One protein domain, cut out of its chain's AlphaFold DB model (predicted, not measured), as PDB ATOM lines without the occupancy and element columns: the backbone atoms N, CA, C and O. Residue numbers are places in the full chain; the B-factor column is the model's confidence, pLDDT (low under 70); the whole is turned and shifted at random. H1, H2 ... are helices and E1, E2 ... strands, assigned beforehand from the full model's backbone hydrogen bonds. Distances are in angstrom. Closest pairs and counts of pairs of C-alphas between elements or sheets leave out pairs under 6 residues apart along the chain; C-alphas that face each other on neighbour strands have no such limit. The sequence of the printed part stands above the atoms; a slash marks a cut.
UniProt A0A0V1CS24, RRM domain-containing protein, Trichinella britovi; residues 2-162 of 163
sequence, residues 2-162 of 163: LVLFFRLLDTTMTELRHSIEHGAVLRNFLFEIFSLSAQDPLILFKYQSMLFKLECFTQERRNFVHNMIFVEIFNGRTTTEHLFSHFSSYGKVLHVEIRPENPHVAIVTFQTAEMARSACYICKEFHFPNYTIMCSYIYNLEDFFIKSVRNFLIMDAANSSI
ATOM      1  N   LEU A   2     -18.228  -8.821  43.111       63.31
ATOM      2  CA  LEU A   2     -17.191  -8.602  42.081       63.31
ATOM      3  C   LEU A   2     -17.660  -7.791  40.858       63.31
ATOM      4  O   LEU A   2     -16.975  -6.869  40.439       63.31
ATOM      5  N   VAL A   3     -18.860  -8.055  40.330       64.44
ATOM      6  CA  VAL A   3     -19.398  -7.330  39.157       64.44
ATOM      7  C   VAL A   3     -19.647  -5.840  39.442       64.44
ATOM      8  O   VAL A   3     -19.398  -4.996  38.588       64.44
ATOM      9  N   LEU A   4     -20.106  -5.504  40.653       61.19
ATOM     10  CA  LEU A   4     -20.298  -4.113  41.084       61.19
ATOM     11  C   LEU A   4     -18.955  -3.392  41.241       61.19
ATOM     12  O   LEU A   4     -18.830  -2.248  40.820       61.19
ATOM     13  N   PHE A   5     -17.948  -4.084  41.780       67.44
ATOM     14  CA  PHE A   5     -16.595  -3.552  41.922       67.44
ATOM     15  C   PHE A   5     -15.955  -3.235  40.562       67.44
ATOM     16  O   PHE A   5     -15.457  -2.130  40.373       67.44
ATOM     17  N   PHE A   6     -16.043  -4.147  39.586       64.06
ATOM     18  CA  PHE A   6     -15.511  -3.901  38.240       64.06
ATOM     19  C   PHE A   6     -16.206  -2.734  37.533       64.06
ATOM     20  O   PHE A   6     -15.526  -1.910  36.934       64.06
ATOM     21  N   ARG A   7     -17.534  -2.602  37.655       61.47
ATOM     22  CA  ARG A   7     -18.268  -1.462  37.076       61.47
ATOM     23  C   ARG A   7     -17.865  -0.124  37.698       61.47
ATOM     24  O   ARG A   7     -17.702   0.855  36.976       61.47
ATOM     25  N   LEU A   8     -17.685  -0.077  39.019       61.81
ATOM     26  CA  LEU A   8     -17.212   1.121  39.726       61.81
ATOM     27  C   LEU A   8     -15.790   1.508  39.306       61.81
ATOM     28  O   LEU A   8     -15.508   2.693  39.106       61.81
ATOM     29  N   LEU A   9     -14.910   0.518  39.145       65.25
ATOM     30  CA  LEU A   9     -13.532   0.736  38.715       65.25
ATOM     31  C   LEU A   9     -13.477   1.272  37.278       65.25
ATOM     32  O   LEU A   9     -12.805   2.265  37.020       65.25
ATOM     33  N   ASP A  10     -14.237   0.664  36.370       65.50
ATOM     34  CA  ASP A  10     -14.280   1.026  34.949       65.50
ATOM     35  C   ASP A  10     -14.847   2.439  34.733       65.50
ATOM     36  O   ASP A  10     -14.288   3.256  33.998       65.50
ATOM     37  N   THR A  11     -15.894   2.784  35.489       67.12
ATOM     38  CA  THR A  11     -16.470   4.137  35.490       67.12
ATOM     39  C   THR A  11     -15.447   5.162  35.988       67.12
ATOM     40  O   THR A  11     -15.218   6.181  35.343       67.12
ATOM     41  N   THR A  12     -14.751   4.864  37.091       68.62
ATOM     42  CA  THR A  12     -13.735   5.764  37.662       68.62
ATOM     43  C   THR A  12     -12.539   5.952  36.725       68.62
ATOM     44  O   THR A  12     -12.032   7.065  36.592       68.62
ATOM     45  N   MET A  13     -12.104   4.891  36.040       70.12
ATOM     46  CA  MET A  13     -11.010   4.953  35.068       70.12
ATOM     47  C   MET A  13     -11.389   5.751  33.821       70.12
ATOM     48  O   MET A  13     -10.576   6.527  33.320       70.12
ATOM     49  N   THR A  14     -12.626   5.608  33.346       68.69
ATOM     50  CA  THR A  14     -13.145   6.372  32.204       68.69
ATOM     51  C   THR A  14     -13.227   7.865  32.525       68.69
ATOM     52  O   THR A  14     -12.777   8.694  31.737       68.69
ATOM     53  N   GLU A  15     -13.718   8.219  33.713       68.88
ATOM     54  CA  GLU A  15     -13.787   9.607  34.191       68.88
ATOM     55  C   GLU A  15     -12.405  10.239  34.367       68.88
ATOM     56  O   GLU A  15     -12.179  11.390  33.987       68.88
ATOM     57  N   LEU A  16     -11.458   9.478  34.923       68.38
ATOM     58  CA  LEU A  16     -10.081   9.929  35.075       68.38
ATOM     59  C   LEU A  16      -9.437  10.159  33.704       68.38
ATOM     60  O   LEU A  16      -8.799  11.188  33.488       68.38
ATOM     61  N   ARG A  17      -9.655   9.243  32.759       70.94
ATOM     62  CA  ARG A  17      -9.153   9.359  31.389       70.94
ATOM     63  C   ARG A  17      -9.740  10.570  30.665       70.94
ATOM     64  O   ARG A  17      -8.986  11.313  30.044       70.94
ATOM     65  N   HIS A  18     -11.039  10.825  30.810       70.75
ATOM     66  CA  HIS A  18     -11.696  12.009  30.249       70.75
ATOM     67  C   HIS A  18     -11.111  13.313  30.818       70.75
ATOM     68  O   HIS A  18     -10.762  14.227  30.071       70.75
ATOM     69  N   SER A  19     -10.882  13.360  32.134       72.25
ATOM     70  CA  SER A  19     -10.210  14.485  32.801       72.25
ATOM     71  C   SER A  19      -8.755  14.677  32.361       72.25
ATOM     72  O   SER A  19      -8.273  15.810  32.279       72.25
ATOM     73  N   ILE A  20      -8.046  13.595  32.045       74.12
ATOM     74  CA  ILE A  20      -6.684  13.665  31.513       74.12
ATOM     75  C   ILE A  20      -6.700  14.204  30.076       74.12
ATOM     76  O   ILE A  20      -5.983  15.158  29.781       74.12
ATOM     77  N   GLU A  21      -7.540  13.652  29.200       75.38
ATOM     78  CA  GLU A  21      -7.570  13.988  27.769       75.38
ATOM     79  C   GLU A  21      -8.135  15.395  27.500       75.38
ATOM     80  O   GLU A  21      -7.568  16.163  26.716       75.38
ATOM     81  N   HIS A  22      -9.228  15.776  28.165       78.44
ATOM     82  CA  HIS A  22      -9.868  17.082  27.965       78.44
ATOM     83  C   HIS A  22      -9.412  18.118  28.989       78.44
ATOM     84  O   HIS A  22      -9.193  19.282  28.640       78.44
ATOM     85  N   GLY A  23      -9.236  17.702  30.242       85.25
ATOM     86  CA  GLY A  23      -8.919  18.613  31.332       85.25
ATOM     87  C   GLY A  23      -7.505  19.171  31.266       85.25
ATOM     88  O   GLY A  23      -7.340  20.359  31.512       85.25
ATOM     89  N   ALA A  24      -6.493  18.383  30.890       89.06
ATOM     90  CA  ALA A  24      -5.117  18.887  30.828       89.06
ATOM     91  C   ALA A  24      -4.956  20.002  29.782       89.06
ATOM     92  O   ALA A  24      -4.401  21.059  30.078       89.06
ATOM     93  N   VAL A  25      -5.505  19.803  28.578       91.25
ATOM     94  CA  VAL A  25      -5.484  20.809  27.502       91.25
ATOM     95  C   VAL A  25      -6.180  22.094  27.943       91.25
ATOM     96  O   VAL A  25      -5.674  23.189  27.703       91.25
ATOM     97  N   LEU A  26      -7.326  21.968  28.611       92.44
ATOM     98  CA  LEU A  26      -8.101  23.121  29.043       92.44
ATOM     99  C   LEU A  26      -7.453  23.855  30.223       92.44
ATOM    100  O   LEU A  26      -7.416  25.081  30.216       92.44
ATOM    101  N   ARG A  27      -6.878  23.136  31.195       93.12
ATOM    102  CA  ARG A  27      -6.094  23.741  32.281       93.12
ATOM    103  C   ARG A  27      -4.897  24.501  31.726       93.12
ATOM    104  O   ARG A  27      -4.713  25.656  32.088       93.12
ATOM    105  N   ASN A  28      -4.152  23.906  30.787       92.69
ATOM    106  CA  ASN A  28      -3.061  24.588  30.085       92.69
ATOM    107  C   ASN A  28      -3.525  25.905  29.465       92.69
ATOM    108  O   ASN A  28      -2.911  26.940  29.705       92.69
ATOM    109  N   PHE A  29      -4.638  25.871  28.734       93.50
ATOM    110  CA  PHE A  29      -5.220  27.057  28.121       93.50
ATOM    111  C   PHE A  29      -5.635  28.122  29.148       93.50
ATOM    112  O   PHE A  29      -5.316  29.294  28.978       93.50
ATOM    113  N   LEU A  30      -6.297  27.734  30.239       93.06
ATOM    114  CA  LEU A  30      -6.702  28.668  31.295       93.06
ATOM    115  C   LEU A  30      -5.495  29.308  31.991       93.06
ATOM    116  O   LEU A  30      -5.482  30.515  32.209       93.06
ATOM    117  N   PHE A  31      -4.451  28.535  32.286       92.06
ATOM    118  CA  PHE A  31      -3.219  29.081  32.852       92.06
ATOM    119  C   PHE A  31      -2.476  30.008  31.886       92.06
ATOM    120  O   PHE A  31      -1.880  30.982  32.344       92.06
ATOM    121  N   GLU A  32      -2.529  29.762  30.573       91.12
ATOM    122  CA  GLU A  32      -2.024  30.723  29.580       91.12
ATOM    123  C   GLU A  32      -2.771  32.064  29.671       91.12
ATOM    124  O   GLU A  32      -2.121  33.109  29.666       91.12
ATOM    125  N   ILE A  33      -4.100  32.044  29.847       89.75
ATOM    126  CA  ILE A  33      -4.907  33.260  30.058       89.75
ATOM    127  C   ILE A  33      -4.496  33.973  31.352       89.75
ATOM    128  O   ILE A  33      -4.280  35.183  31.346       89.75
ATOM    129  N   PHE A  34      -4.347  33.237  32.459       86.88
ATOM    130  CA  PHE A  34      -3.950  33.808  33.755       86.88
ATOM    131  C   PHE A  34      -2.519  34.358  33.776       86.88
ATOM    132  O   PHE A  34      -2.166  35.104  34.685       86.88
ATOM    133  N   SER A  35      -1.694  33.988  32.797       85.31
ATOM    134  CA  SER A  35      -0.298  34.419  32.695       85.31
ATOM    135  C   SER A  35      -0.102  35.586  31.723       85.31
ATOM    136  O   SER A  35       1.038  35.945  31.422       85.31
ATOM    137  N   LEU A  36      -1.182  36.171  31.190       83.69
ATOM    138  CA  LEU A  36      -1.078  37.332  30.310       83.69
ATOM    139  C   LEU A  36      -0.536  38.544  31.071       83.69
ATOM    140  O   LEU A  36      -1.001  38.873  32.158       83.69
ATOM    141  N   SER A  37       0.444  39.223  30.472       78.69
ATOM    142  CA  SER A  37       1.124  40.381  31.057       78.69
ATOM    143  C   SER A  37       1.291  41.484  30.023       78.69
ATOM    144  O   SER A  37       1.644  41.209  28.877       78.69
ATOM    145  N   ALA A  38       1.029  42.738  30.415       69.94
ATOM    146  CA  ALA A  38       1.086  43.890  29.502       69.94
ATOM    147  C   ALA A  38       2.520  44.224  29.092       69.94
ATOM    148  O   ALA A  38       2.770  44.844  28.068       69.94
ATOM    149  N   GLN A  39       3.475  43.739  29.878       77.38
ATOM    150  CA  GLN A  39       4.899  43.909  29.638       77.38
ATOM    151  C   GLN A  39       5.451  42.861  28.659       77.38
ATOM    152  O   GLN A  39       6.644  42.872  28.367       77.38
ATOM    153  N   ASP A  40       4.614  41.941  28.167       81.19
ATOM    154  CA  ASP A  40       5.023  40.925  27.205       81.19
ATOM    155  C   ASP A  40       5.001  41.479  25.767       81.19
ATOM    156  O   ASP A  40       3.921  41.703  25.208       81.19
ATOM    157  N   PRO A  41       6.163  41.643  25.106       83.06
ATOM    158  CA  PRO A  41       6.227  42.184  23.749       83.06
ATOM    159  C   PRO A  41       5.574  41.271  22.698       83.06
ATOM    160  O   PRO A  41       5.299  41.711  21.583       83.06
ATOM    161  N   LEU A  42       5.315  40.000  23.026       87.12
ATOM    162  CA  LEU A  42       4.685  39.021  22.138       87.12
ATOM    163  C   LEU A  42       3.191  38.826  22.429       87.12
ATOM    164  O   LEU A  42       2.584  37.870  21.935       87.12
ATOM    165  N   ILE A  43       2.571  39.717  23.206       82.44
ATOM    166  CA  ILE A  43       1.194  39.535  23.665       82.44
ATOM    167  C   ILE A  43       0.171  39.393  22.531       82.44
ATOM    168  O   ILE A  43      -0.699  38.528  22.601       82.44
ATOM    169  N   LEU A  44       0.299  40.171  21.449       82.19
ATOM    170  CA  LEU A  44      -0.602  40.080  20.293       82.19
ATOM    171  C   LEU A  44      -0.520  38.704  19.618       82.19
ATOM    172  O   LEU A  44      -1.544  38.126  19.255       82.19
ATOM    173  N   PHE A  45       0.690  38.153  19.503       87.12
ATOM    174  CA  PHE A  45       0.906  36.813  18.961       87.12
ATOM    175  C   PHE A  45       0.325  35.736  19.887       87.12
ATOM    176  O   PHE A  45      -0.365  34.825  19.424       87.12
ATOM    177  N   LYS A  46       0.532  35.860  21.206       87.44
ATOM    178  CA  LYS A  46      -0.071  34.958  22.201       87.44
ATOM    179  C   LYS A  46      -1.596  34.997  22.147       87.44
ATOM    180  O   LYS A  46      -2.226  33.942  22.169       87.44
ATOM    181  N   TYR A  47      -2.188  36.182  22.007       84.56
ATOM    182  CA  TYR A  47      -3.630  36.353  21.842       84.56
ATOM    183  C   TYR A  47      -4.164  35.629  20.604       84.56
ATOM    184  O   TYR A  47      -5.094  34.832  20.721       84.56
ATOM    185  N   GLN A  48      -3.549  35.841  19.438       86.75
ATOM    186  CA  GLN A  48      -3.934  35.143  18.207       86.75
ATOM    187  C   GLN A  48      -3.796  33.622  18.345       86.75
ATOM    188  O   GLN A  48      -4.681  32.877  17.926       86.75
ATOM    189  N   SER A  49      -2.721  33.154  18.985       91.31
ATOM    190  CA  SER A  49      -2.522  31.729  19.261       91.31
ATOM    191  C   SER A  49      -3.621  31.157  20.164       91.31
ATOM    192  O   SER A  49      -4.156  30.086  19.876       91.31
ATOM    193  N   MET A  50      -4.005  31.867  21.228       91.75
ATOM    194  CA  MET A  50      -5.080  31.435  22.125       91.75
ATOM    195  C   MET A  50      -6.455  31.459  21.452       91.75
ATOM    196  O   MET A  50      -7.224  30.519  21.644       91.75
ATOM    197  N   LEU A  51      -6.754  32.470  20.631       90.06
ATOM    198  CA  LEU A  51      -7.973  32.498  19.815       90.06
ATOM    199  C   LEU A  51      -8.070  31.257  18.925       90.06
ATOM    200  O   LEU A  51      -9.071  30.546  18.962       90.06
ATOM    201  N   PHE A  52      -6.996  30.948  18.196       90.75
ATOM    202  CA  PHE A  52      -6.947  29.772  17.334       90.75
ATOM    203  C   PHE A  52      -7.134  28.465  18.125       90.75
ATOM    204  O   PHE A  52      -7.883  27.580  17.704       90.75
ATOM    205  N   LYS A  53      -6.510  28.344  19.308       93.25
ATOM    206  CA  LYS A  53      -6.725  27.197  20.212       93.25
ATOM    207  C   LYS A  53      -8.195  27.071  20.616       93.25
ATOM    208  O   LYS A  53      -8.738  25.969  20.553       93.25
ATOM    209  N   LEU A  54      -8.829  28.179  21.008       92.19
ATOM    210  CA  LEU A  54     -10.232  28.216  21.416       92.19
ATOM    211  C   LEU A  54     -11.157  27.787  20.268       92.19
ATOM    212  O   LEU A  54     -12.036  26.950  20.476       92.19
ATOM    213  N   GLU A  55     -10.933  28.287  19.051       90.81
ATOM    214  CA  GLU A  55     -11.658  27.876  17.837       90.81
ATOM    215  C   GLU A  55     -11.508  26.376  17.545       90.81
ATOM    216  O   GLU A  55     -12.486  25.713  17.208       90.81
ATOM    217  N   CYS A  56     -10.318  25.812  17.766       92.19
ATOM    218  CA  CYS A  56     -10.054  24.384  17.578       92.19
ATOM    219  C   CYS A  56     -10.654  23.477  18.669       92.19
ATOM    220  O   CYS A  56     -10.603  22.249  18.548       92.19
ATOM    221  N   PHE A  57     -11.183  24.022  19.769       92.31
ATOM    222  CA  PHE A  57     -11.788  23.199  20.815       92.31
ATOM    223  C   PHE A  57     -13.151  22.663  20.388       92.31
ATOM    224  O   PHE A  57     -14.053  23.425  20.047       92.31
ATOM    225  N   THR A  58     -13.330  21.345  20.515       90.81
ATOM    226  CA  THR A  58     -14.640  20.705  20.374       90.81
ATOM    227  C   THR A  58     -15.616  21.221  21.430       90.81
ATOM    228  O   THR A  58     -15.212  21.622  22.526       90.81
ATOM    229  N   GLN A  59     -16.919  21.157  21.138       88.62
ATOM    230  CA  GLN A  59     -17.950  21.573  22.094       88.62
ATOM    231  C   GLN A  59     -17.855  20.807  23.419       88.62
ATOM    232  O   GLN A  59     -18.025  21.391  24.482       88.62
ATOM    233  N   GLU A  60     -17.528  19.517  23.367       87.00
ATOM    234  CA  GLU A  60     -17.317  18.698  24.560       87.00
ATOM    235  C   GLU A  60     -16.192  19.252  25.445       87.00
ATOM    236  O   GLU A  60     -16.380  19.423  26.648       87.00
ATOM    237  N   ARG A  61     -15.047  19.617  24.852       88.44
ATOM    238  CA  ARG A  61     -13.937  20.224  25.598       88.44
ATOM    239  C   ARG A  61     -14.321  21.585  26.171       88.44
ATOM    240  O   ARG A  61     -13.957  21.883  27.303       88.44
ATOM    241  N   ARG A  62     -15.068  22.395  25.418       89.62
ATOM    242  CA  ARG A  62     -15.575  23.690  25.899       89.62
ATOM    243  C   ARG A  62     -16.504  23.503  27.097       89.62
ATOM    244  O   ARG A  62     -16.334  24.185  28.100       89.62
ATOM    245  N   ASN A  63     -17.409  22.530  27.033       90.56
ATOM    246  CA  ASN A  63     -18.321  22.202  28.128       90.56
ATOM    247  C   ASN A  63     -17.583  21.646  29.355       90.56
ATOM    248  O   ASN A  63     -18.031  21.859  30.479       90.56
ATOM    249  N   PHE A  64     -16.435  20.988  29.164       92.00
ATOM    250  CA  PHE A  64     -15.617  20.483  30.268       92.00
ATOM    251  C   PHE A  64     -15.097  21.598  31.192       92.00
ATOM    252  O   PHE A  64     -14.814  21.333  32.359       92.00
ATOM    253  N   VAL A  65     -15.047  22.862  30.735       94.00
ATOM    254  CA  VAL A  65     -14.700  24.010  31.601       94.00
ATOM    255  C   VAL A  65     -15.623  24.117  32.808       94.00
ATOM    256  O   VAL A  65     -15.210  24.558  33.873       94.00
ATOM    257  N   HIS A  66     -16.875  23.689  32.659       95.38
ATOM    258  CA  HIS A  66     -17.877  23.775  33.710       95.38
ATOM    259  C   HIS A  66     -17.587  22.831  34.870       95.38
ATOM    260  O   HIS A  66     -18.090  23.045  35.964       95.38
ATOM    261  N   ASN A  67     -16.736  21.830  34.665       95.50
ATOM    262  CA  ASN A  67     -16.246  20.975  35.733       95.50
ATOM    263  C   ASN A  67     -15.120  21.643  36.539       95.50
ATOM    264  O   ASN A  67     -14.624  21.042  37.487       95.50
ATOM    265  N   MET A  68     -14.685  22.854  36.179       95.94
ATOM    266  CA  MET A  68     -13.557  23.538  36.803       95.94
ATOM    267  C   MET A  68     -13.993  24.767  37.598       95.94
ATOM    268  O   MET A  68     -14.870  25.528  37.186       95.94
ATOM    269  N   ILE A  69     -13.311  24.991  38.716       95.88
ATOM    270  CA  ILE A  69     -13.288  26.276  39.418       95.88
ATOM    271  C   ILE A  69     -11.862  26.810  39.413       95.88
ATOM    272  O   ILE A  69     -10.901  26.030  39.406       95.88
ATOM    273  N   PHE A  70     -11.733  28.130  39.447       93.06
ATOM    274  CA  PHE A  70     -10.458  28.781  39.707       93.06
ATOM    275  C   PHE A  70     -10.437  29.320  41.130       93.06
ATOM    276  O   PHE A  70     -11.454  29.788  41.649       93.06
ATOM    277  N   VAL A  71      -9.273  29.210  41.755       93.44
ATOM    278  CA  VAL A  71      -9.053  29.557  43.152       93.44
ATOM    279  C   VAL A  71      -7.898  30.542  43.210       93.44
ATOM    280  O   VAL A  71      -6.773  30.197  42.856       93.44
ATOM    281  N   GLU A  72      -8.186  31.760  43.647       92.56
ATOM    282  CA  GLU A  72      -7.186  32.788  43.928       92.56
ATOM    283  C   GLU A  72      -6.697  32.635  45.371       92.56
ATOM    284  O   GLU A  72      -7.503  32.491  46.291       92.56
ATOM    285  N   ILE A  73      -5.379  32.637  45.570       90.69
ATOM    286  CA  ILE A  73      -4.704  32.386  46.847       90.69
ATOM    287  C   ILE A  73      -3.954  33.659  47.250       90.69
ATOM    288  O   ILE A  73      -2.889  33.973  46.713       90.69
ATOM    289  N   PHE A  74      -4.507  34.390  48.218       82.06
ATOM    290  CA  PHE A  74      -4.033  35.739  48.541       82.06
ATOM    291  C   PHE A  74      -2.850  35.768  49.504       82.06
ATOM    292  O   PHE A  74      -2.004  36.644  49.399       82.06
ATOM    293  N   ASN A  75      -2.770  34.820  50.436       70.06
ATOM    294  CA  ASN A  75      -1.754  34.808  51.486       70.06
ATOM    295  C   ASN A  75      -1.456  33.358  51.862       70.06
ATOM    296  O   ASN A  75      -2.399  32.638  52.136       70.06
ATOM    297  N   GLY A  76      -0.196  32.919  51.900       65.44
ATOM    298  CA  GLY A  76       0.182  31.612  52.464       65.44
ATOM    299  C   GLY A  76       0.737  30.578  51.477       65.44
ATOM    300  O   GLY A  76       0.773  30.776  50.267       65.44
ATOM    301  N   ARG A  77       1.221  29.456  52.029       75.81
ATOM    302  CA  ARG A  77       1.774  28.305  51.289       75.81
ATOM    303  C   ARG A  77       0.704  27.229  51.114       75.81
ATOM    304  O   ARG A  77       0.788  26.150  51.703       75.81
ATOM    305  N   THR A  78      -0.345  27.551  50.370       85.88
ATOM    306  CA  THR A  78      -1.380  26.571  50.031       85.88
ATOM    307  C   THR A  78      -0.794  25.527  49.085       85.88
ATOM    308  O   THR A  78      -0.096  25.877  48.137       85.88
ATOM    309  N   THR A  79      -1.058  24.246  49.343       90.19
ATOM    310  CA  THR A  79      -0.601  23.147  48.488       90.19
ATOM    311  C   THR A  79      -1.775  22.522  47.748       90.19
ATOM    312  O   THR A  79      -2.943  22.724  48.101       90.19
ATOM    313  N   THR A  80      -1.464  21.727  46.728       92.88
ATOM    314  CA  THR A  80      -2.442  20.909  46.007       92.88
ATOM    315  C   THR A  80      -3.212  19.986  46.946       92.88
ATOM    316  O   THR A  80      -4.420  19.836  46.787       92.88
ATOM    317  N   GLU A  81      -2.560  19.432  47.972       92.50
ATOM    318  CA  GLU A  81      -3.179  18.539  48.960       92.50
ATOM    319  C   GLU A  81      -4.162  19.289  49.862       92.50
ATOM    320  O   GLU A  81      -5.248  18.777  50.136       92.50
ATOM    321  N   HIS A  82      -3.824  20.512  50.291       91.06
ATOM    322  CA  HIS A  82      -4.733  21.348  51.081       91.06
ATOM    323  C   HIS A  82      -6.018  21.653  50.309       91.06
ATOM    324  O   HIS A  82      -7.118  21.465  50.831       91.06
ATOM    325  N   LEU A  83      -5.888  22.071  49.047       93.50
ATOM    326  CA  LEU A  83      -7.040  22.339  48.187       93.50
ATOM    327  C   LEU A  83      -7.821  21.060  47.883       93.50
ATOM    328  O   LEU A  83      -9.044  21.066  47.977       93.50
ATOM    329  N   PHE A  84      -7.142  19.952  47.575       95.12
ATOM    330  CA  PHE A  84      -7.801  18.674  47.313       95.12
ATOM    331  C   PHE A  84      -8.630  18.226  48.520       95.12
ATOM    332  O   PHE A  84      -9.811  17.908  48.372       95.12
ATOM    333  N   SER A  85      -8.039  18.250  49.718       93.31
ATOM    334  CA  SER A  85      -8.724  17.876  50.957       93.31
ATOM    335  C   SER A  85      -9.910  18.787  51.250       93.31
ATOM    336  O   SER A  85     -10.966  18.299  51.642       93.31
ATOM    337  N   HIS A  86      -9.749  20.098  51.069       92.56
ATOM    338  CA  HIS A  86     -10.827  21.051  51.283       92.56
ATOM    339  C   HIS A  86     -11.973  20.839  50.289       92.56
ATOM    340  O   HIS A  86     -13.115  20.665  50.695       92.56
ATOM    341  N   PHE A  87     -11.686  20.789  48.988       95.50
ATOM    342  CA  PHE A  87     -12.735  20.714  47.973       95.50
ATOM    343  C   PHE A  87     -13.416  19.350  47.875       95.50
ATOM    344  O   PHE A  87     -14.561  19.272  47.429       95.50
ATOM    345  N   SER A  88     -12.768  18.295  48.374       95.25
ATOM    346  CA  SER A  88     -13.379  16.970  48.490       95.25
ATOM    347  C   SER A  88     -14.606  16.948  49.411       95.25
ATOM    348  O   SER A  88     -15.428  16.043  49.287       95.25
ATOM    349  N   SER A  89     -14.798  17.944  50.293       93.88
ATOM    350  CA  SER A  89     -16.027  18.045  51.096       93.88
ATOM    351  C   SER A  89     -17.259  18.476  50.292       93.88
ATOM    352  O   SER A  89     -18.377  18.317  50.775       93.88
ATOM    353  N   TYR A  90     -17.076  19.031  49.089       93.12
ATOM    354  CA  TYR A  90     -18.168  19.540  48.246       93.12
ATOM    355  C   TYR A  90     -18.496  18.635  47.051       93.12
ATOM    356  O   TYR A  90     -19.511  18.836  46.386       93.12
ATOM    357  N   GLY A  91     -17.656  17.639  46.762       93.56
ATOM    358  CA  GLY A  91     -17.865  16.704  45.661       93.56
ATOM    359  C   GLY A  91     -16.609  15.914  45.306       93.56
ATOM    360  O   GLY A  91     -15.536  16.129  45.867       93.56
ATOM    361  N   LYS A  92     -16.734  14.998  44.340       94.38
ATOM    362  CA  LYS A  92     -15.601  14.206  43.845       94.38
ATOM    363  C   LYS A  92     -14.658  15.103  43.040       94.38
ATOM    364  O   LYS A  92     -14.989  15.523  41.929       94.38
ATOM    365  N   VAL A  93     -13.478  15.369  43.596       95.06
ATOM    366  CA  VAL A  93     -12.387  16.087  42.924       95.06
ATOM    367  C   VAL A  93     -11.606  15.110  42.046       95.06
ATOM    368  O   VAL A  93     -11.150  14.070  42.514       95.06
ATOM    369  N   LEU A  94     -11.459  15.441  40.764       93.88
ATOM    370  CA  LEU A  94     -10.670  14.672  39.800       93.88
ATOM    371  C   LEU A  94      -9.221  15.156  39.719       93.88
ATOM    372  O   LEU A  94      -8.325  14.351  39.480       93.88
ATOM    373  N   HIS A  95      -8.988  16.464  39.858       94.56
ATOM    374  CA  HIS A  95      -7.653  17.049  39.739       94.56
ATOM    375  C   HIS A  95      -7.559  18.398  40.454       94.56
ATOM    376  O   HIS A  95      -8.522  19.164  40.464       94.56
ATOM    377  N   VAL A  96      -6.377  18.718  40.977       95.44
ATOM    378  CA  VAL A  96      -6.015  20.047  41.483       95.44
ATOM    379  C   VAL A  96      -4.665  20.419  40.892       95.44
ATOM    380  O   VAL A  96      -3.743  19.610  40.917       95.44
ATOM    381  N   GLU A  97      -4.547  21.629  40.357       95.06
ATOM    382  CA  GLU A  97      -3.298  22.133  39.783       95.06
ATOM    383  C   GLU A  97      -2.976  23.510  40.359       95.06
ATOM    384  O   GLU A  97      -3.822  24.401  40.309       95.06
ATOM    385  N   ILE A  98      -1.756  23.674  40.870       92.50
ATOM    386  CA  ILE A  98      -1.131  24.965  41.180       92.50
ATOM    387  C   ILE A  98       0.140  25.026  40.340       92.50
ATOM    388  O   ILE A  98       0.934  24.082  40.367       92.50
ATOM    389  N   ARG A  99       0.336  26.112  39.593       88.62
ATOM    390  CA  ARG A  99       1.526  26.271  38.753       88.62
ATOM    391  C   ARG A  99       2.652  26.985  39.484       88.62
ATOM    392  O   ARG A  99       2.387  28.017  40.096       88.62
ATOM    393  N   PRO A 100       3.906  26.504  39.392       84.12
ATOM    394  CA  PRO A 100       5.047  27.198  39.986       84.12
ATOM    395  C   PRO A 100       5.214  28.629  39.468       84.12
ATOM    396  O   PRO A 100       5.648  29.500  40.216       84.12
ATOM    397  N   GLU A 101       4.853  28.877  38.206       83.88
ATOM    398  CA  GLU A 101       4.962  30.190  37.565       83.88
ATOM    399  C   GLU A 101       3.939  31.195  38.111       83.88
ATOM    400  O   GLU A 101       4.161  32.401  38.042       83.88
ATOM    401  N   ASN A 102       2.822  30.705  38.658       83.38
ATOM    402  CA  ASN A 102       1.790  31.524  39.281       83.38
ATOM    403  C   ASN A 102       1.166  30.774  40.475       83.38
ATOM    404  O   ASN A 102       0.076  30.206  40.351       83.38
ATOM    405  N   PRO A 103       1.835  30.769  41.644       86.06
ATOM    406  CA  PRO A 103       1.382  30.017  42.816       86.06
ATOM    407  C   PRO A 103       0.132  30.623  43.473       86.06
ATOM    408  O   PRO A 103      -0.412  30.044  44.411       86.06
ATOM    409  N   HIS A 104      -0.320  31.786  42.996       88.62
ATOM    410  CA  HIS A 104      -1.507  32.481  43.483       88.62
ATOM    411  C   HIS A 104      -2.794  32.014  42.808       88.62
ATOM    412  O   HIS A 104      -3.874  32.422  43.227       88.62
ATOM    413  N   VAL A 105      -2.702  31.169  41.780       91.31
ATOM    414  CA  VAL A 105      -3.865  30.652  41.060       91.31
ATOM    415  C   VAL A 105      -3.822  29.133  41.040       91.31
ATOM    416  O   VAL A 105      -2.825  28.518  40.658       91.31
ATOM    417  N   ALA A 106      -4.944  28.527  41.410       94.25
ATOM    418  CA  ALA A 106      -5.165  27.100  41.279       94.25
ATOM    419  C   ALA A 106      -6.401  26.805  40.432       94.25
ATOM    420  O   ALA A 106      -7.357  27.582  40.402       94.25
ATOM    421  N   ILE A 107      -6.409  25.638  39.794       96.12
ATOM    422  CA  ILE A 107      -7.592  25.092  39.128       96.12
ATOM    423  C   ILE A 107      -7.971  23.780  39.803       96.12
ATOM    424  O   ILE A 107      -7.158  22.858  39.895       96.12
ATOM    425  N   VAL A 108      -9.227  23.680  40.230       96.62
ATOM    426  CA  VAL A 108      -9.801  22.459  40.807       96.62
ATOM    427  C   VAL A 108     -10.826  21.910  39.826       96.62
ATOM    428  O   VAL A 108     -11.754  22.609  39.430       96.62
ATOM    429  N   THR A 109     -10.639  20.661  39.407       96.19
ATOM    430  CA  THR A 109     -11.521  19.948  38.474       96.19
ATOM    431  C   THR A 109     -12.362  18.937  39.245       96.19
ATOM    432  O   THR A 109     -11.819  18.036  39.880       96.19
ATOM    433  N   PHE A 110     -13.681  19.063  39.162       95.50
ATOM    434  CA  PHE A 110     -14.665  18.152  39.737       95.50
ATOM    435  C   PHE A 110     -15.168  17.137  38.709       95.50
ATOM    436  O   PHE A 110     -14.987  17.288  37.501       95.50
ATOM    437  N   GLN A 111     -15.834  16.094  39.199       92.94
ATOM    438  CA  GLN A 111     -16.470  15.087  38.351       92.94
ATOM    439  C   GLN A 111     -17.612  15.664  37.509       92.94
ATOM    440  O   GLN A 111     -17.792  15.254  36.366       92.94
ATOM    441  N   THR A 112     -18.374  16.616  38.054       93.44
ATOM    442  CA  THR A 112     -19.517  17.220  37.362       93.44
ATOM    443  C   THR A 112     -19.534  18.736  37.503       93.44
ATOM    444  O   THR A 112     -19.039  19.303  38.482       93.44
ATOM    445  N   ALA A 113     -20.168  19.394  36.533       94.75
ATOM    446  CA  ALA A 113     -20.381  20.835  36.555       94.75
ATOM    447  C   ALA A 113     -21.216  21.308  37.752       94.75
ATOM    448  O   ALA A 113     -21.013  22.400  38.276       94.75
ATOM    449  N   GLU A 114     -22.154  20.477  38.206       95.38
ATOM    450  CA  GLU A 114     -22.992  20.759  39.371       95.38
ATOM    451  C   GLU A 114     -22.158  20.822  40.652       95.38
ATOM    452  O   GLU A 114     -22.301  21.769  41.421       95.38
ATOM    453  N   MET A 115     -21.230  19.876  40.846       96.44
ATOM    454  CA  MET A 115     -20.312  19.884  41.990       96.44
ATOM    455  C   MET A 115     -19.415  21.122  41.976       96.44
ATOM    456  O   MET A 115     -19.309  21.804  42.992       96.44
ATOM    457  N   ALA A 116     -18.827  21.454  40.822       96.69
ATOM    458  CA  ALA A 116     -17.990  22.642  40.670       96.69
ATOM    459  C   ALA A 116     -18.759  23.932  41.002       96.69
ATOM    460  O   ALA A 116     -18.285  24.776  41.765       96.69
ATOM    461  N   ARG A 117     -19.980  24.069  40.477       95.38
ATOM    462  CA  ARG A 117     -20.816  25.253  40.695       95.38
ATOM    463  C   ARG A 117     -21.251  25.384  42.156       95.38
ATOM    464  O   ARG A 117     -21.163  26.477  42.714       95.38
ATOM    465  N   SER A 118     -21.663  24.284  42.787       93.62
ATOM    466  CA  SER A 118     -22.025  24.256  44.208       93.62
ATOM    467  C   SER A 118     -20.831  24.562  45.111       93.62
ATOM    468  O   SER A 118     -20.950  25.391  46.009       93.62
ATOM    469  N   ALA A 119     -19.668  23.961  44.842       94.75
ATOM    470  CA  ALA A 119     -18.441  24.223  45.588       94.75
ATOM    471  C   ALA A 119     -18.046  25.703  45.516       94.75
ATOM    472  O   ALA A 119     -17.781  26.317  46.545       94.75
ATOM    473  N   CYS A 120     -18.084  26.302  44.321       94.56
ATOM    474  CA  CYS A 120     -17.792  27.722  44.137       94.56
ATOM    475  C   CYS A 120     -18.794  28.636  44.857       94.56
ATOM    476  O   CYS A 120     -18.400  29.661  45.409       94.56
ATOM    477  N   TYR A 121     -20.084  28.291  44.841       91.38
ATOM    478  CA  TYR A 121     -21.116  29.087  45.506       91.38
ATOM    479  C   TYR A 121     -20.947  29.074  47.030       91.38
ATOM    480  O   TYR A 121     -21.049  30.119  47.669       91.38
ATOM    481  N   ILE A 122     -20.655  27.902  47.602       88.81
ATOM    482  CA  ILE A 122     -20.472  27.727  49.049       88.81
ATOM    483  C   ILE A 122     -19.134  28.321  49.511       88.81
ATOM    484  O   ILE A 122     -19.076  28.972  50.550       88.81
ATOM    485  N   CYS A 123     -18.067  28.122  48.736       87.88
ATOM    486  CA  CYS A 123     -16.701  28.538  49.058       87.88
ATOM    487  C   CYS A 123     -16.296  29.821  48.311       87.88
ATOM    488  O   CYS A 123     -15.162  29.959  47.857       87.88
ATOM    489  N   LYS A 124     -17.225  30.768  48.129       84.62
ATOM    490  CA  LYS A 124     -16.947  31.990  47.358       84.62
ATOM    491  C   LYS A 124     -15.732  32.746  47.905       84.62
ATOM    492  O   LYS A 124     -14.862  33.142  47.139       84.62
ATOM    493  N   GLU A 125     -15.665  32.884  49.221       86.44
ATOM    494  CA  GLU A 125     -14.514  33.409  49.948       86.44
ATOM    495  C   GLU A 125     -14.361  32.597  51.229       86.44
ATOM    496  O   GLU A 125     -15.322  32.439  51.989       86.44
ATOM    497  N   PHE A 126     -13.172  32.047  51.459       83.12
ATOM    498  CA  PHE A 126     -12.916  31.226  52.632       83.12
ATOM    499  C   PHE A 126     -11.601  31.604  53.295       83.12
ATOM    500  O   PHE A 126     -10.548  31.697  52.662       83.12
ATOM    501  N   HIS A 127     -11.685  31.783  54.609       83.75
ATOM    502  CA  HIS A 127     -10.583  32.188  55.460       83.75
ATOM    503  C   HIS A 127     -10.106  30.986  56.270       83.75
ATOM    504  O   HIS A 127     -10.785  30.522  57.185       83.75
ATOM    505  N   PHE A 128      -8.922  30.486  55.938       78.50
ATOM    506  CA  PHE A 128      -8.179  29.563  56.782       78.50
ATOM    507  C   PHE A 128      -7.266  30.351  57.725       78.50
ATOM    508  O   PHE A 128      -6.893  31.482  57.411       78.50
ATOM    509  N   PRO A 129      -6.823  29.754  58.846       79.31
ATOM    510  CA  PRO A 129      -5.955  30.437  59.807       79.31
ATOM    511  C   PRO A 129      -4.698  31.075  59.196       79.31
ATOM    512  O   PRO A 129      -4.224  32.083  59.703       79.31
ATOM    513  N   ASN A 130      -4.175  30.503  58.104       77.56
ATOM    514  CA  ASN A 130      -2.922  30.928  57.475       77.56
ATOM    515  C   ASN A 130      -3.073  31.363  56.010       77.56
ATOM    516  O   ASN A 130      -2.065  31.699  55.387       77.56
ATOM    517  N   TYR A 131      -4.280  31.290  55.441       78.94
ATOM    518  CA  TYR A 131      -4.501  31.641  54.043       78.94
ATOM    519  C   TYR A 131      -5.951  31.987  53.727       78.94
ATOM    520  O   TYR A 131      -6.876  31.419  54.299       78.94
ATOM    521  N   THR A 132      -6.144  32.883  52.765       87.62
ATOM    522  CA  THR A 132      -7.464  33.201  52.211       87.62
ATOM    523  C   THR A 132      -7.523  32.705  50.781       87.62
ATOM    524  O   THR A 132      -6.587  32.941  50.007       87.62
ATOM    525  N   ILE A 133      -8.622  32.036  50.445       90.88
ATOM    526  CA  ILE A 133      -8.950  31.692  49.067       90.88
ATOM    527  C   ILE A 133     -10.225  32.393  48.617       90.88
ATOM    528  O   ILE A 133     -11.166  32.552  49.398       90.88
ATOM    529  N   MET A 134     -10.265  32.753  47.340       92.06
ATOM    530  CA  MET A 134     -11.486  33.168  46.656       92.06
ATOM    531  C   MET A 134     -11.729  32.237  45.479       92.06
ATOM    532  O   MET A 134     -10.818  31.961  44.701       92.06
ATOM    533  N   CYS A 135     -12.959  31.751  45.351       93.56
ATOM    534  CA  CYS A 135     -13.340  30.866  44.263       93.56
ATOM    535  C   CYS A 135     -14.186  31.615  43.247       93.56
ATOM    536  O   CYS A 135     -15.158  32.284  43.612       93.56
ATOM    537  N   SER A 136     -13.901  31.399  41.965       93.62
ATOM    538  CA  SER A 136     -14.877  31.732  40.934       93.62
ATOM    539  C   SER A 136     -15.012  30.662  39.855       93.62
ATOM    540  O   SER A 136     -14.233  29.711  39.748       93.62
ATOM    541  N   TYR A 137     -16.102  30.779  39.101       94.12
ATOM    542  CA  TYR A 137     -16.597  29.758  38.188       94.12
ATOM    543  C   TYR A 137     -16.764  30.339  36.783       94.12
ATOM    544  O   TYR A 137     -17.282  31.446  36.613       94.12
ATOM    545  N   ILE A 138     -16.363  29.574  35.767       92.00
ATOM    546  CA  ILE A 138     -16.474  29.982  34.363       92.00
ATOM    547  C   ILE A 138     -17.805  29.480  33.790       92.00
ATOM    548  O   ILE A 138     -17.991  28.295  33.498       92.00
ATOM    549  N   TYR A 139     -18.743  30.410  33.606       88.50
ATOM    550  CA  TYR A 139     -20.051  30.131  33.001       88.50
ATOM    551  C   TYR A 139     -20.005  30.024  31.479       88.50
ATOM    552  O   TYR A 139     -20.795  29.291  30.898       88.50
ATOM    553  N   ASN A 140     -19.093  30.750  30.837       90.19
ATOM    554  CA  ASN A 140     -18.880  30.704  29.399       90.19
ATOM    555  C   ASN A 140     -17.394  30.975  29.128       90.19
ATOM    556  O   ASN A 140     -16.873  32.014  29.527       90.19
ATOM    557  N   LEU A 141     -16.718  30.016  28.489       91.19
ATOM    558  CA  LEU A 141     -15.279  30.087  28.226       91.19
ATOM    559  C   LEU A 141     -14.914  31.216  27.254       91.19
ATOM    560  O   LEU A 141     -13.894  31.868  27.446       91.19
ATOM    561  N   GLU A 142     -15.737  31.454  26.233       90.06
ATOM    562  CA  GLU A 142     -15.496  32.502  25.238       90.06
ATOM    563  C   GLU A 142     -15.657  33.885  25.859       90.06
ATOM    564  O   GLU A 142     -14.774  34.726  25.728       90.06
ATOM    565  N   ASP A 143     -16.748  34.103  26.599       89.12
ATOM    566  CA  ASP A 143     -16.985  35.361  27.312       89.12
ATOM    567  C   ASP A 143     -15.889  35.616  28.353       89.12
ATOM    568  O   ASP A 143     -15.372  36.728  28.450       89.12
ATOM    569  N   PHE A 144     -15.472  34.580  29.087       90.06
ATOM    570  CA  PHE A 144     -14.353  34.668  30.021       90.06
ATOM    571  C   PHE A 144     -13.046  35.054  29.318       90.06
ATOM    572  O   PHE A 144     -12.351  35.964  29.775       90.06
ATOM    573  N   PHE A 145     -12.723  34.410  28.194       89.38
ATOM    574  CA  PHE A 145     -11.537  34.725  27.400       89.38
ATOM    575  C   PHE A 145     -11.576  36.166  26.873       89.38
ATOM    576  O   PHE A 145     -10.643  36.935  27.104       89.38
ATOM    577  N   ILE A 146     -12.686  36.566  26.244       85.62
ATOM    578  CA  ILE A 146     -12.877  37.915  25.695       85.62
ATOM    579  C   ILE A 146     -12.772  38.964  26.802       85.62
ATOM    580  O   ILE A 146     -12.101  39.976  26.614       85.62
ATOM    581  N   LYS A 147     -13.392  38.743  27.967       84.81
ATOM    582  CA  LYS A 147     -13.303  39.665  29.111       84.81
ATOM    583  C   LYS A 147     -11.890  39.767  29.660       84.81
ATOM    584  O   LYS A 147     -11.434  40.878  29.913       84.81
ATOM    585  N   SER A 148     -11.194  38.640  29.802       81.81
ATOM    586  CA  SER A 148      -9.810  38.614  30.286       81.81
ATOM    587  C   SER A 148      -8.899  39.431  29.368       81.81
ATOM    588  O   SER A 148      -8.132  40.271  29.834       81.81
ATOM    589  N   VAL A 149      -9.066  39.282  28.052       75.19
ATOM    590  CA  VAL A 149      -8.300  40.042  27.057       75.19
ATOM    591  C   VAL A 149      -8.752  41.503  26.966       75.19
ATOM    592  O   VAL A 149      -7.932  42.402  26.806       75.19
ATOM    593  N   ARG A 150     -10.049  41.789  27.079       75.19
ATOM    594  CA  ARG A 150     -10.553  43.166  27.053       75.19
ATOM    595  C   ARG A 150     -10.041  43.962  28.250       75.19
ATOM    596  O   ARG A 150      -9.588  45.086  28.067       75.19
ATOM    597  N   ASN A 151     -10.116  43.392  29.452       70.50
ATOM    598  CA  ASN A 151      -9.580  44.019  30.660       70.50
ATOM    599  C   ASN A 151      -8.084  44.298  30.494       70.50
ATOM    600  O   ASN A 151      -7.624  45.385  30.829       70.50
ATOM    601  N   PHE A 152      -7.365  43.364  29.873       67.00
ATOM    602  CA  PHE A 152      -5.971  43.533  29.497       67.00
ATOM    603  C   PHE A 152      -5.738  44.729  28.543       67.00
ATOM    604  O   PHE A 152      -4.945  45.611  28.860       67.00
ATOM    605  N   LEU A 153      -6.466  44.818  27.420       64.56
ATOM    606  CA  LEU A 153      -6.300  45.903  26.435       64.56
ATOM    607  C   LEU A 153      -6.663  47.285  27.006       64.56
ATOM    608  O   LEU A 153      -6.065  48.292  26.632       64.56
ATOM    609  N   ILE A 154      -7.647  47.347  27.907       64.06
ATOM    610  CA  ILE A 154      -8.077  48.602  28.538       64.06
ATOM    611  C   ILE A 154      -7.066  49.071  29.596       64.06
ATOM    612  O   ILE A 154      -6.797  50.269  29.675       64.06
ATOM    613  N   MET A 155      -6.486  48.161  30.388       59.00
ATOM    614  CA  MET A 155      -5.464  48.523  31.381       59.00
ATOM    615  C   MET A 155      -4.180  49.054  30.726       59.00
ATOM    616  O   MET A 155      -3.562  49.970  31.263       59.00
ATOM    617  N   ASP A 156      -3.813  48.549  29.548       53.25
ATOM    618  CA  ASP A 156      -2.661  49.045  28.785       53.25
ATOM    619  C   ASP A 156      -2.899  50.457  28.207       53.25
ATOM    620  O   ASP A 156      -2.048  51.343  28.301       53.25
ATOM    621  N   ALA A 157      -4.113  50.729  27.711       54.09
ATOM    622  CA  ALA A 157      -4.517  52.067  27.263       54.09
ATOM    623  C   ALA A 157      -4.555  53.100  28.414       54.09
ATOM    624  O   ALA A 157      -4.203  54.268  28.236       54.09
ATOM    625  N   ALA A 158      -4.957  52.676  29.614       54.09
ATOM    626  CA  ALA A 158      -4.945  53.531  30.798       54.09
ATOM    627  C   ALA A 158      -3.513  53.843  31.272       54.09
ATOM    628  O   ALA A 158      -3.225  54.983  31.620       54.09
ATOM    629  N   ASN A 159      -2.596  52.875  31.219       50.69
ATOM    630  CA  ASN A 159      -1.209  53.073  31.654       50.69
ATOM    631  C   ASN A 159      -0.357  53.853  30.638       50.69
ATOM    632  O   ASN A 159       0.572  54.552  31.033       50.69
ATOM    633  N   SER A 160      -0.687  53.785  29.346       49.94
ATOM    634  CA  SER A 160      -0.016  54.550  28.280       49.94
ATOM    635  C   SER A 160      -0.483  56.007  28.153       49.94
ATOM    636  O   SER A 160       0.188  56.800  27.504       49.94
ATOM    637  N   SER A 161      -1.596  56.387  28.790       45.25
ATOM    638  CA  SER A 161      -2.085  57.779  28.834       45.25
ATOM    639  C   SER A 161      -1.561  58.591  30.029       45.25
ATOM    640  O   SER A 161      -1.854  59.780  30.140       45.25
ATOM    641  N   ILE A 162      -0.785  57.955  30.913       47.62
ATOM    642  CA  ILE A 162      -0.165  58.564  32.103       47.62
ATOM    643  C   ILE A 162       1.362  58.748  31.904       47.62
ATOM    644  O   ILE A 162       2.036  59.284  32.783       47.62
TER     645      ILE A 162
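What this domain is: This is residues 2 to 162 of the 163 residues of the protein "RRM domain-containing protein" of Trichinella britovi (UniProt A0A0V1CS24). A twisted sheet of five strands has the long helix H1 over one face and H4 and H5 over the other, making three layers. Past the sheet, the last part of H1 joins H2 and H6 in a loose up-and-down bundle, each helix running against the one before; at the opposite end residues 2 to 11 of H1 stick out free. The printed part has 161 residues with six named helices and five named strands, in the order H1 H2 H3 E1 H4 E2 E3 H5 E4 E5 H6; the sheet, E2 E3 E1 E5 E4, is antiparallel throughout, and the class is mixed. The whole is compact, with a radius of gyration of the C-alphas of 17.4 A, yet elongated, spanning 68 by 42 by 25 A.

How they stand to each other: Start at edge strand E2, residues 93 to 99, which forms a hairpin with E3, residues 102 to 110; N 97 and O 107 are 2.9 A apart, within hydrogen-bond range. E1, residues 68 to 73, is the next antiparallel neighbour, with N 71 and O 106 at 2.9 A. Beside it is E5, residues 131 to 137, with N 72 and O 134 at 2.8 A; E5 forms a hairpin with edge strand E4, residues 125 to 128, N 126 and O 133 at 2.9 A. H1, residues 2 to 34, is over E2 and E3 at a height over the sheet of 6.2 A; its C-alpha closest to E3 is Arg 27, 7.1 A from that of Ile 107. On the opposite face H4, residues 80 to 87, is over E3 at a height of 7.8 A; E1, H4 and E2 form a split strand-helix-strand unit, two strands running the same way with E3 between them, its crossover right-handed. H5, residues 113 to 122, runs along E1, at 12 degrees on the local plane. H3, residues 59 to 67, touches H5, the closest C-alphas being Asn 67 and Ala 113 at 4.2 A, and touches residues 22 to 26 of H1, about perpendicular at 84 degrees, closest at His 22 and Arg 61, 5.7 A. H2, residues 43 to 55, and H6, residues 141 to 160, are close but not clearly touching, at a shallow tilt of 12 degrees, opposite ways; their closest C-alphas, Leu 54 and Glu 142, are 7.8 A apart. Every O i to N i+4 pair is within hydrogen-bond range in H2, H4, H5 and H6; in H1 28 of 29 are, and in H3 2 of 5, beside 6 of 6 O i to N i+3 pairs.

Where its parts are: Find C-alpha 2 at (-17.191, -8.602, 42.081); from there H1 runs 45.2 A to C-alpha 34, with a kink of 37 degrees near residue 24. E3, 21.2 A long, bends by 56 degrees at residue 105. H6 runs 28.8 A to C-alpha 160 at (-0.016, 54.550, 28.280).

The domain as a whole: The two C-alphas farthest apart, Leu 2 and Ile 162, are 70.0 A apart. The printed part has no cut, and no link is long. Mean pLDDT of the printed part is 84.1; residues 2 to 12, 14 to 16, 38, 76 and 152 to 162 are under 70.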